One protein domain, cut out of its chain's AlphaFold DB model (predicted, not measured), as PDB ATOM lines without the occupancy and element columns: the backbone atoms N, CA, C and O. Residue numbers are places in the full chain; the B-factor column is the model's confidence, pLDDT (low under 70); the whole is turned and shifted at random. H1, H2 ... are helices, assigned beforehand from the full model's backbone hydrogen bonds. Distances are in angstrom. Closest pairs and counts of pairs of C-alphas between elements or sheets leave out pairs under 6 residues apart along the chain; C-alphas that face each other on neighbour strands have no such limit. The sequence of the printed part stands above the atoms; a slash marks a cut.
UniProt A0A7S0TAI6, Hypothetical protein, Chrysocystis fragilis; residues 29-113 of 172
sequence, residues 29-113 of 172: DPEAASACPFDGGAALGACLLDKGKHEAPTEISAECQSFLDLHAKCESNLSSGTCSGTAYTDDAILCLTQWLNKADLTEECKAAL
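What this domain is: This is residues 29 to 113 of the 172 residues of the protein "Hypothetical protein" of Chrysocystis fragilis (UniProt A0A7S0TAI6). Six helices make an elongated body: H3, the longest, runs slantwise through the middle, with H1 and H2 toward one end and H4, H5 and H6 toward the other. The printed part has 85 residues, six named helices, H1 to H6 along the chain, and no named strand: all helix. It is compact, radius of gyration of the C-alphas 13.0 A, spanning 41 by 21 by 17 A.

How they stand to each other: Start at H3, residues 62 to 73; its residues 70 to 73 alone touch H6, residues 107 to 112, closest at C-alphas 73 and 109, 5.2 A. H2, residues 42 to 49, touches H1, residues 29 to 35, closest at C-alphas 48 and 35, 7.0 A, about perpendicular at 73 degrees. H4, residues 75 to 79, only just touches H5, residues 91 to 99, with 3 pairs of C-alphas within 8 A, the closest 78 and 92, 7.2 A. In all six helices every O i to N i+4 pair is within hydrogen-bond range.

Where its parts are: Find C-alpha 62 at (2.350, -29.890, -19.479); H3 runs 16.4 A to C-alpha 73. H6 ends at C-alpha 112, (0.742, -27.636, -33.931).

The domain as a whole: The printed part has no cut; links H2 to H3 and H4 to H5 are long. No printed residue is under 70.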
ATOM      1  N   ASP A  29      11.167 -37.255 -21.017       92.38
ATOM      2  CA  ASP A  29      12.203 -38.156 -20.475       92.38
ATOM      3  C   ASP A  29      11.969 -38.551 -19.002       92.38
ATOM      4  O   ASP A  29      11.981 -39.749 -18.695       92.38
ATOM      5  N   PRO A  30      11.714 -37.603 -18.070       92.00
ATOM      6  CA  PRO A  30      11.550 -37.971 -16.669       92.00
ATOM      7  C   PRO A  30      10.283 -38.801 -16.437       92.00
ATOM      8  O   PRO A  30      10.298 -39.699 -15.597       92.00
ATOM      9  N   GLU A  31       9.210 -38.546 -17.190       94.44
ATOM     10  CA  GLU A  31       7.962 -39.301 -17.097       94.44
ATOM     11  C   GLU A  31       8.046 -40.660 -17.792       94.44
ATOM     12  O   GLU A  31       7.516 -41.642 -17.280       94.44
ATOM     13  N   ALA A  32       8.737 -40.751 -18.928       93.62
ATOM     14  CA  ALA A  32       8.982 -42.007 -19.629       93.62
ATOM     15  C   ALA A  32       9.798 -42.967 -18.761       93.62
ATOM     16  O   ALA A  32       9.452 -44.143 -18.651       93.62
ATOM     17  N   ALA A  33      10.828 -42.461 -18.080       93.31
ATOM     18  CA  ALA A  33      11.667 -43.267 -17.201       93.31
ATOM     19  C   ALA A  33      10.904 -43.854 -15.999       93.31
ATOM     20  O   ALA A  33      11.256 -44.940 -15.535       93.31
ATOM     21  N   SER A  34       9.877 -43.167 -15.482       94.62
ATOM     22  CA  SER A  34       9.079 -43.658 -14.348       94.62
ATOM     23  C   SER A  34       7.850 -44.462 -14.769       94.62
ATOM     24  O   SER A  34       7.544 -45.475 -14.144       94.62
ATOM     25  N   ALA A  35       7.138 -44.023 -15.806       95.62
ATOM     26  CA  ALA A  35       5.901 -44.648 -16.254       95.62
ATOM     27  C   ALA A  35       6.149 -45.844 -17.179       95.62
ATOM     28  O   ALA A  35       5.444 -46.843 -17.072       95.62
ATOM     29  N   CYS A  36       7.127 -45.742 -18.082       95.44
ATOM     30  CA  CYS A  36       7.284 -46.640 -19.227       95.44
ATOM     31  C   CYS A  36       8.769 -46.985 -19.505       95.44
ATOM     32  O   CYS A  36       9.239 -46.801 -20.629       95.44
ATOM     33  N   PRO A  37       9.541 -47.497 -18.523       93.94
ATOM     34  CA  PRO A  37      10.999 -47.664 -18.640       93.94
ATOM     35  C   PRO A  37      11.454 -48.674 -19.706       93.94
ATOM     36  O   PRO A  37      12.641 -48.734 -20.032       93.94
ATOM     37  N   PHE A  38      10.538 -49.497 -20.222       93.50
ATOM     38  CA  PHE A  38      10.827 -50.538 -21.212       93.50
ATOM     39  C   PHE A  38      10.294 -50.222 -22.612       93.50
ATOM     40  O   PHE A  38      10.623 -50.943 -23.556       93.50
ATOM     41  N   ASP A  39       9.496 -49.165 -22.759       92.31
ATOM     42  CA  ASP A  39       8.871 -48.812 -24.027       92.31
ATOM     43  C   ASP A  39       9.673 -47.742 -24.770       92.31
ATOM     44  O   ASP A  39      10.237 -46.820 -24.186       92.31
ATOM     45  N   GLY A  40       9.703 -47.850 -26.099       89.19
ATOM     46  CA  GLY A  40      10.364 -46.893 -26.982       89.19
ATOM     47  C   GLY A  40       9.544 -46.621 -28.240       89.19
ATOM     48  O   GLY A  40       8.731 -47.446 -28.666       89.19
ATOM     49  N   GLY A  41       9.752 -45.450 -28.845       88.62
ATOM     50  CA  GLY A  41       9.079 -45.049 -30.082       88.62
ATOM     51  C   GLY A  41       7.550 -45.056 -29.960       88.62
ATOM     52  O   GLY A  41       6.985 -44.537 -29.002       88.62
ATOM     53  N   ALA A  42       6.851 -45.684 -30.909       89.50
ATOM     54  CA  ALA A  42       5.383 -45.732 -30.901       89.50
ATOM     55  C   ALA A  42       4.786 -46.423 -29.657       89.50
ATOM     56  O   ALA A  42       3.713 -46.032 -29.195       89.50
ATOM     57  N   ALA A  43       5.478 -47.423 -29.095       91.94
ATOM     58  CA  ALA A  43       5.032 -48.091 -27.872       91.94
ATOM     59  C   ALA A  43       5.087 -47.146 -26.665       91.94
ATOM     60  O   ALA A  43       4.174 -47.153 -25.842       91.94
ATOM     61  N   LEU A  44       6.096 -46.267 -26.618       92.88
ATOM     62  CA  LEU A  44       6.229 -45.261 -25.566       92.88
ATOM     63  C   LEU A  44       5.052 -44.284 -25.585       92.88
ATOM     64  O   LEU A  44       4.439 -44.048 -24.548       92.88
ATOM     65  N   GLY A  45       4.679 -43.776 -26.763       91.50
ATOM     66  CA  GLY A  45       3.497 -42.922 -26.904       91.50
ATOM     67  C   GLY A  45       2.215 -43.604 -26.416       91.50
ATOM     68  O   GLY A  45       1.437 -43.016 -25.666       91.50
ATOM     69  N   ALA A  46       2.022 -44.876 -26.776       93.00
ATOM     70  CA  ALA A  46       0.864 -45.656 -26.344       93.00
ATOM     71  C   ALA A  46       0.842 -45.940 -24.830       93.00
ATOM     72  O   ALA A  46      -0.244 -46.066 -24.260       93.00
ATOM     73  N   CYS A  47       2.008 -46.062 -24.190       95.25
ATOM     74  CA  CYS A  47       2.121 -46.202 -22.740       95.25
ATOM     75  C   CYS A  47       1.858 -44.864 -22.031       95.25
ATOM     76  O   CYS A  47       1.029 -44.798 -21.129       95.25
ATOM     77  N   LEU A  48       2.468 -43.766 -22.488       94.00
ATOM     78  CA  LEU A  48       2.303 -42.448 -21.869       94.00
ATOM     79  C   LEU A  48       0.857 -41.928 -21.942       94.00
ATOM     80  O   LEU A  48       0.386 -41.322 -20.979       94.00
ATOM     81  N   LEU A  49       0.133 -42.215 -23.028       92.50
ATOM     82  CA  LEU A  49      -1.284 -41.853 -23.182       92.50
ATOM     83  C   LEU A  49      -2.227 -42.651 -22.266       92.50
ATOM     84  O   LEU A  49      -3.315 -42.171 -21.939       92.50
ATOM     85  N   ASP A  50      -1.835 -43.855 -21.843       92.75
ATOM     86  CA  ASP A  50      -2.663 -44.747 -21.033       92.75
ATOM     87  C   ASP A  50      -2.103 -44.888 -19.614       92.75
ATOM     88  O   ASP A  50      -1.242 -45.719 -19.333       92.75
ATOM     89  N   LYS A  51      -2.670 -44.114 -18.682       90.69
ATOM     90  CA  LYS A  51      -2.304 -44.161 -17.255       90.69
ATOM     91  C   LYS A  51      -2.439 -45.555 -16.634       90.69
ATOM     92  O   LYS A  51      -1.800 -45.823 -15.623       90.69
ATOM     93  N   GLY A  52      -3.269 -46.435 -17.202       92.31
ATOM     94  CA  GLY A  52      -3.419 -47.814 -16.734       92.31
ATOM     95  C   GLY A  52      -2.225 -48.712 -17.067       92.31
ATOM     96  O   GLY A  52      -2.102 -49.782 -16.475       92.31
ATOM     97  N   LYS A  53      -1.355 -48.287 -17.991       91.06
ATOM     98  CA  LYS A  53      -0.130 -48.998 -18.387       91.06
ATOM     99  C   LYS A  53       1.125 -48.471 -17.704       91.06
ATOM    100  O   LYS A  53       2.193 -49.028 -17.917       91.06
ATOM    101  N   HIS A  54       1.011 -47.408 -16.910       95.25
ATOM    102  CA  HIS A  54       2.155 -46.850 -16.200       95.25
ATOM    103  C   HIS A  54       2.608 -47.821 -15.106       95.25
ATOM    104  O   HIS A  54       1.821 -48.193 -14.236       95.25
ATOM    105  N   GLU A  55       3.886 -48.188 -15.120       93.38
ATOM    106  CA  GLU A  55       4.516 -49.023 -14.086       93.38
ATOM    107  C   GLU A  55       4.490 -48.334 -12.711       93.38
ATOM    108  O   GLU A  55       4.313 -48.977 -11.674       93.38
ATOM    109  N   ALA A  56       4.624 -47.004 -12.695       93.06
ATOM    110  CA  ALA A  56       4.516 -46.184 -11.497       93.06
ATOM    111  C   ALA A  56       3.548 -45.007 -11.705       93.06
ATOM    112  O   ALA A  56       3.536 -44.417 -12.789       93.06
ATOM    113  N   PRO A  57       2.787 -44.594 -10.667       91.50
ATOM    114  CA  PRO A  57       1.942 -43.406 -10.729       91.50
ATOM    115  C   PRO A  57       2.779 -42.174 -11.081       91.50
ATOM    116  O   PRO A  57       3.547 -41.678 -10.260       91.50
ATOM    117  N   THR A  58       2.625 -41.701 -12.313       93.56
ATOM    118  CA  THR A  58       3.404 -40.594 -12.862       93.56
ATOM    119  C   THR A  58       2.448 -39.509 -13.334       93.56
ATOM    120  O   THR A  58       1.468 -39.774 -14.033       93.56
ATOM    121  N   GLU A  59       2.712 -38.273 -12.925       93.44
ATOM    122  CA  GLU A  59       1.988 -37.113 -13.425       93.44
ATOM    123  C   GLU A  59       2.695 -36.594 -14.678       93.44
ATOM    124  O   GLU A  59       3.875 -36.256 -14.633       93.44
ATOM    125  N   ILE A  60       1.975 -36.568 -15.800       93.94
ATOM    126  CA  ILE A  60       2.504 -36.075 -17.070       93.94
ATOM    127  C   ILE A  60       2.585 -34.550 -17.009       93.94
ATOM    128  O   ILE A  60       1.565 -33.886 -16.803       93.94
ATOM    129  N   SER A  61       3.787 -33.993 -17.183       95.12
ATOM    130  CA  SER A  61       3.966 -32.541 -17.232       95.12
ATOM    131  C   SER A  61       3.265 -31.920 -18.445       95.12
ATOM    132  O   SER A  61       3.006 -32.575 -19.456       95.12
ATOM    133  N   ALA A  62       2.972 -30.619 -18.371       94.56
ATOM    134  CA  ALA A  62       2.350 -29.890 -19.479       94.56
ATOM    135  C   ALA A  62       3.219 -29.882 -20.753       94.56
ATOM    136  O   ALA A  62       2.687 -29.900 -21.864       94.56
ATOM    137  N   GLU A  63       4.545 -29.889 -20.593       91.75
ATOM    138  CA  GLU A  63       5.506 -29.961 -21.698       91.75
ATOM    139  C   GLU A  63       5.439 -31.332 -22.383       91.75
ATOM    140  O   GLU A  63       5.263 -31.403 -23.602       91.75
ATOM    141  N   CYS A  64       5.468 -32.425 -21.606       93.81
ATOM    142  CA  CYS A  64       5.304 -33.766 -22.156       93.81
ATOM    143  C   CYS A  64       3.932 -33.941 -22.827       93.81
ATOM    144  O   CYS A  64       3.847 -34.455 -23.940       93.81
ATOM    145  N   GLN A  65       2.856 -33.441 -22.213       94.44
ATOM    146  CA  GLN A  65       1.523 -33.488 -22.816       94.44
ATOM    147  C   GLN A  65       1.482 -32.751 -24.162       94.44
ATOM    148  O   GLN A  65       0.958 -33.283 -25.137       94.44
ATOM    149  N   SER A  66       2.083 -31.562 -24.245       93.38
ATOM    150  CA  SER A  66       2.153 -30.791 -25.494       93.38
ATOM    151  C   SER A  66       2.933 -31.539 -26.580       93.38
ATOM    152  O   SER A  66       2.569 -31.499 -27.757       93.38
ATOM    153  N   PHE A  67       3.982 -32.263 -26.189       93.19
ATOM    154  CA  PHE A  67       4.755 -33.111 -27.089       93.19
ATOM    155  C   PHE A  67       3.957 -34.323 -27.596       93.19
ATOM    156  O   PHE A  67       4.002 -34.623 -28.793       93.19
ATOM    157  N   LEU A  68       3.197 -34.990 -26.721       94.25
ATOM    158  CA  LEU A  68       2.288 -36.080 -27.100       94.25
ATOM    159  C   LEU A  68       1.194 -35.578 -28.056       94.25
ATOM    160  O   LEU A  68       0.928 -36.213 -29.076       94.25
ATOM    161  N   ASP A  69       0.619 -34.407 -27.780       94.50
ATOM    162  CA  ASP A  69      -0.404 -33.787 -28.627       94.50
ATOM    163  C   ASP A  69       0.149 -33.414 -30.015       94.50
ATOM    164  O   ASP A  69      -0.532 -33.593 -31.029       94.50
ATOM    165  N   LEU A  70       1.392 -32.917 -30.083       94.44
ATOM    166  CA  LEU A  70       2.092 -32.672 -31.347       94.44
ATOM    167  C   LEU A  70       2.247 -33.975 -32.140       94.44
ATOM    168  O   LEU A  70       1.949 -34.009 -33.333       94.44
ATOM    169  N   HIS A  71       2.670 -35.054 -31.478       94.19
ATOM    170  CA  HIS A  71       2.846 -36.361 -32.110       94.19
ATOM    171  C   HIS A  71       1.538 -36.939 -32.641       94.19
ATOM    172  O   HIS A  71       1.529 -37.471 -33.748       94.19
ATOM    173  N   ALA A  72       0.438 -36.779 -31.905       94.12
ATOM    174  CA  ALA A  72      -0.886 -37.199 -32.351       94.12
ATOM    175  C   ALA A  72      -1.331 -36.437 -33.615       94.12
ATOM    176  O   ALA A  72      -1.787 -37.043 -34.580       94.12
ATOM    177  N   LYS A  73      -1.132 -35.113 -33.660       95.12
ATOM    178  CA  LYS A  73      -1.480 -34.284 -34.835       95.12
ATOM    179  C   LYS A  73      -0.560 -34.516 -36.038       95.12
ATOM    180  O   LYS A  73      -0.957 -34.300 -37.181       95.12
ATOM    181  N   CYS A  74       0.674 -34.939 -35.786       94.88
ATOM    182  CA  CYS A  74       1.689 -35.212 -36.801       94.88
ATOM    183  C   CYS A  74       1.851 -36.709 -37.111       94.88
ATOM    184  O   CYS A  74       2.798 -37.083 -37.807       94.88
ATOM    185  N   GLU A  75       0.949 -37.575 -36.634       93.69
ATOM    186  CA  GLU A  75       1.098 -39.034 -36.711       93.69
ATOM    187  C   GLU A  75       1.288 -39.521 -38.152       93.69
ATOM    188  O   GLU A  75       2.173 -40.335 -38.424       93.69
ATOM    189  N   SER A  76       0.521 -38.981 -39.104       92.69
ATOM    190  CA  SER A  76       0.640 -39.342 -40.521       92.69
ATOM    191  C   SER A  76       2.014 -38.999 -41.101       92.69
ATOM    192  O   SER A  76       2.554 -39.760 -41.906       92.69
ATOM    193  N   ASN A  77       2.595 -37.872 -40.681       93.25
ATOM    194  CA  ASN A  77       3.912 -37.425 -41.125       93.25
ATOM    195  C   ASN A  77       5.049 -38.197 -40.442       93.25
ATOM    196  O   ASN A  77       6.078 -38.413 -41.066       93.25
ATOM    197  N   LEU A  78       4.865 -38.630 -39.192       93.12
ATOM    198  CA  LEU A  78       5.871 -39.370 -38.416       93.12
ATOM    199  C   LEU A  78       5.838 -40.888 -38.652       93.12
ATOM    200  O   LEU A  78       6.828 -41.582 -38.423       93.12
ATOM    201  N   SER A  79       4.711 -41.420 -39.119       90.62
ATOM    202  CA  SER A  79       4.548 -42.850 -39.412       90.62
ATOM    203  C   SER A  79       4.932 -43.211 -40.846       90.62
ATOM    204  O   SER A  79       5.127 -44.384 -41.159       90.62
ATOM    205  N   SER A  80       5.051 -42.222 -41.735       86.62
ATOM    206  CA  SER A  80       5.301 -42.438 -43.159       86.62
ATOM    207  C   SER A  80       6.372 -41.500 -43.722       86.62
ATOM    208  O   SER A  80       6.687 -40.461 -43.151       86.62
ATOM    209  N   GLY A  81       6.959 -41.875 -44.860       86.19
ATOM    210  CA  GLY A  81       7.901 -41.023 -45.589       86.19
ATOM    211  C   GLY A  81       9.229 -40.787 -44.863       86.19
ATOM    212  O   GLY A  81       9.770 -41.684 -44.226       86.19
ATOM    213  N   THR A  82       9.777 -39.576 -45.000       88.81
ATOM    214  CA  THR A  82      11.128 -39.222 -44.526       88.81
ATOM    215  C   THR A  82      11.267 -39.253 -43.001       88.81
ATOM    216  O   THR A  82      12.360 -39.506 -42.507       88.81
ATOM    217  N   CYS A  83      10.175 -39.038 -42.259       92.50
ATOM    218  CA  CYS A  83      10.182 -39.060 -40.795       92.50
ATOM    219  C   CYS A  83       9.724 -40.398 -40.203       92.50
ATOM    220  O   CYS A  83       9.552 -40.492 -38.986       92.50
ATOM    221  N   SER A  84       9.541 -41.438 -41.025       92.00
ATOM    222  CA  SER A  84       9.078 -42.742 -40.547       92.00
ATOM    223  C   SER A  84       9.994 -43.299 -39.456       92.00
ATOM    224  O   SER A  84      11.204 -43.408 -39.661       92.00
ATOM    225  N   GLY A  85       9.413 -43.691 -38.324       88.62
ATOM    226  CA  GLY A  85      10.154 -44.294 -37.211       88.62
ATOM    227  C   GLY A  85      10.827 -43.291 -36.272       88.62
ATOM    228  O   GLY A  85      11.484 -43.712 -35.328       88.62
ATOM    229  N   THR A  86      10.633 -41.987 -36.488       92.19
ATOM    230  CA  THR A  86      11.092 -40.940 -35.555       92.19
ATOM    231  C   THR A  86      10.037 -40.571 -34.509       92.19
ATOM    232  O   THR A  86      10.311 -39.765 -33.628       92.19
ATOM    233  N   ALA A  87       8.837 -41.160 -34.568       92.00
ATOM    234  CA  ALA A  87       7.769 -40.884 -33.611       92.00
ATOM    235  C   ALA A  87       8.225 -41.129 -32.162       92.00
ATOM    236  O   ALA A  87       8.711 -42.215 -31.845       92.00
ATOM    237  N   TYR A  88       8.011 -40.137 -31.296       91.25
ATOM    238  CA  TYR A  88       8.358 -40.146 -29.870       91.25
ATOM    239  C   TYR A  88       9.863 -40.294 -29.600       91.25
ATOM    240  O   TYR A  88      10.269 -40.878 -28.600       91.25
ATOM    241  N   THR A  89      10.687 -39.780 -30.515       90.50
ATOM    242  CA  THR A  89      12.140 -39.655 -30.347       90.50
ATOM    243  C   THR A  89      12.548 -38.183 -30.393       90.50
ATOM    244  O   THR A  89      11.804 -37.350 -30.917       90.50
ATOM    245  N   ASP A  90      13.757 -37.868 -29.920       87.25
ATOM    246  CA  ASP A  90      14.340 -36.518 -30.008       87.25
ATOM    247  C   ASP A  90      14.379 -35.975 -31.448       87.25
ATOM    248  O   ASP A  90      14.238 -34.773 -31.690       87.25
ATOM    249  N   ASP A  91      14.508 -36.873 -32.425       91.31
ATOM    250  CA  ASP A  91      14.592 -36.523 -33.838       91.31
ATOM    251  C   ASP A  91      13.228 -36.185 -34.458       91.31
ATOM    252  O   ASP A  91      13.189 -35.670 -35.575       91.31
ATOM    253  N   ALA A  92      12.102 -36.414 -33.769       92.81
ATOM    254  CA  ALA A  92      10.771 -36.128 -34.309       92.81
ATOM    255  C   ALA A  92      10.612 -34.645 -34.668       92.81
ATOM    256  O   ALA A  92      10.236 -34.297 -35.790       92.81
ATOM    257  N   ILE A  93      10.945 -33.754 -33.728       91.44
ATOM    258  CA  ILE A  93      10.841 -32.306 -33.947       91.44
ATOM    259  C   ILE A  93      11.862 -31.856 -34.989       91.44
ATOM    260  O   ILE A  93      11.537 -31.038 -35.852       91.44
ATOM    261  N   LEU A  94      13.072 -32.419 -34.964       91.50
ATOM    262  CA  LEU A  94      14.096 -32.133 -35.962       91.50
ATOM    263  C   LEU A  94      13.625 -32.521 -37.368       91.50
ATOM    264  O   LEU A  94      13.781 -31.746 -38.312       91.50
ATOM    265  N   CYS A  95      12.996 -33.685 -37.502       94.31
ATOM    266  CA  CYS A  95      12.500 -34.160 -38.778       94.31
ATOM    267  C   CYS A  95      11.358 -33.284 -39.296       94.31
ATOM    268  O   CYS A  95      11.406 -32.834 -40.441       94.31
ATOM    269  N   LEU A  96      10.378 -32.968 -38.443       93.12
ATOM    270  CA  LEU A  96       9.231 -32.132 -38.805       93.12
ATOM    271  C   LEU A  96       9.623 -30.690 -39.162       93.12
ATOM    272  O   LEU A  96       8.969 -30.075 -40.001       93.12
ATOM    273  N   THR A  97      10.677 -30.146 -38.546       91.25
ATOM    274  CA  THR A  97      11.093 -28.746 -38.753       91.25
ATOM    275  C   THR A  97      12.190 -28.570 -39.801       91.25
ATOM    276  O   THR A  97      12.197 -27.561 -40.502       91.25
ATOM    277  N   GLN A  98      13.128 -29.516 -39.927       91.44
ATOM    278  CA  GLN A  98      14.314 -29.350 -40.780       91.44
ATOM    279  C   GLN A  98      14.382 -30.316 -41.958       91.44
ATOM    280  O   GLN A  98      14.950 -29.956 -42.990       91.44
ATOM    281  N   TRP A  99      13.885 -31.547 -41.816       93.00
ATOM    282  CA  TRP A  99      14.073 -32.578 -42.847       93.00
ATOM    283  C   TRP A  99      12.879 -32.688 -43.783       93.00
ATOM    284  O   TRP A  99      13.052 -32.957 -44.972       93.00
ATOM    285  N   LEU A 100      11.674 -32.474 -43.263       91.44
ATOM    286  CA  LEU A 100      10.455 -32.491 -44.047       91.44
ATOM    287  C   LEU A 100      10.166 -31.095 -44.605       91.44
ATOM    288  O   LEU A 100      10.276 -30.090 -43.902       91.44
ATOM    289  N   ASN A 101       9.775 -31.013 -45.880       90.62
ATOM    290  CA  ASN A 101       9.341 -29.730 -46.416       90.62
ATOM    291  C   ASN A 101       8.030 -29.342 -45.751       90.62
ATOM    292  O   ASN A 101       7.107 -30.152 -45.653       90.62
ATOM    293  N   LYS A 102       7.889 -28.059 -45.416       89.31
ATOM    294  CA  LYS A 102       6.634 -27.558 -44.854       89.31
ATOM    295  C   LYS A 102       5.437 -27.846 -45.749       89.31
ATOM    296  O   LYS A 102       4.359 -28.058 -45.231       89.31
ATOM    297  N   ALA A 103       5.606 -27.888 -47.070       89.50
ATOM    298  CA  ALA A 103       4.526 -28.219 -47.999       89.50
ATOM    299  C   ALA A 103       3.963 -29.642 -47.806       89.50
ATOM    300  O   ALA A 103       2.775 -29.840 -48.041       89.50
ATOM    301  N   ASP A 104       4.788 -30.579 -47.333       91.88
ATOM    302  CA  ASP A 104       4.448 -32.000 -47.183       91.88
ATOM    303  C   ASP A 104       3.833 -32.319 -45.801       91.88
ATOM    304  O   ASP A 104       3.351 -33.428 -45.562       91.88
ATOM    305  N   LEU A 105       3.834 -31.351 -44.875       92.19
ATOM    306  CA  LEU A 105       3.159 -31.463 -43.581       92.19
ATOM    307  C   LEU A 105       1.641 -31.333 -43.745       92.19
ATOM    308  O   LEU A 105       1.159 -30.497 -44.517       92.19
ATOM    309  N   THR A 106       0.879 -32.103 -42.969       93.75
ATOM    310  CA  THR A 106      -0.568 -31.887 -42.849       93.75
ATOM    311  C   THR A 106      -0.859 -30.526 -42.213       93.75
ATOM    312  O   THR A 106      -0.065 -30.010 -41.424       93.75
ATOM    313  N   GLU A 107      -2.005 -29.923 -42.540       93.25
ATOM    314  CA  GLU A 107      -2.404 -28.623 -41.973       93.25
ATOM    315  C   GLU A 107      -2.510 -28.665 -40.441       93.25
ATOM    316  O   GLU A 107      -2.137 -27.710 -39.762       93.25
ATOM    317  N   GLU A 108      -2.930 -29.804 -39.886       94.00
ATOM    318  CA  GLU A 108      -2.998 -30.028 -38.440       94.00
ATOM    319  C   GLU A 108      -1.610 -30.032 -37.793       94.00
ATOM    320  O   GLU A 108      -1.397 -29.371 -36.774       94.00
ATOM    321  N   CYS A 109      -0.644 -30.714 -38.414       93.94
ATOM    322  CA  CYS A 109       0.731 -30.752 -37.930       93.94
ATOM    323  C   CYS A 109       1.420 -29.383 -38.059       93.94
ATOM    324  O   CYS A 109       2.102 -28.938 -37.135       93.94
ATOM    325  N   LYS A 110       1.180 -28.656 -39.160       92.88
ATOM    326  CA  LYS A 110       1.672 -27.278 -39.351       92.88
ATOM    327  C   LYS A 110       1.187 -26.331 -38.260       92.88
ATOM    328  O   LYS A 110       1.969 -25.516 -37.788       92.88
ATOM    329  N   ALA A 111      -0.088 -26.427 -37.882       92.00
ATOM    330  CA  ALA A 111      -0.682 -25.575 -36.856       92.00
ATOM    331  C   ALA A 111      -0.212 -25.926 -35.434       92.00
ATOM    332  O   ALA A 111      -0.287 -25.088 -34.538       92.00
ATOM    333  N   ALA A 112       0.236 -27.166 -35.217       92.50
ATOM    334  CA  ALA A 112       0.742 -27.636 -33.931       92.50
ATOM    335  C   ALA A 112       2.226 -27.323 -33.712       92.50
ATOM    336  O   ALA A 112       2.662 -27.197 -32.567       92.50
ATOM    337  N   LEU A 113       3.004 -27.217 -34.792       90.19
ATOM    338  CA  LEU A 113       4.418 -26.879 -34.712       90.19
ATOM    339  C   LEU A 113       4.601 -25.466 -34.136       90.19
ATOM    340  O   LEU A 113       3.895 -24.543 -34.550       90.19
TER     341      LEU A 113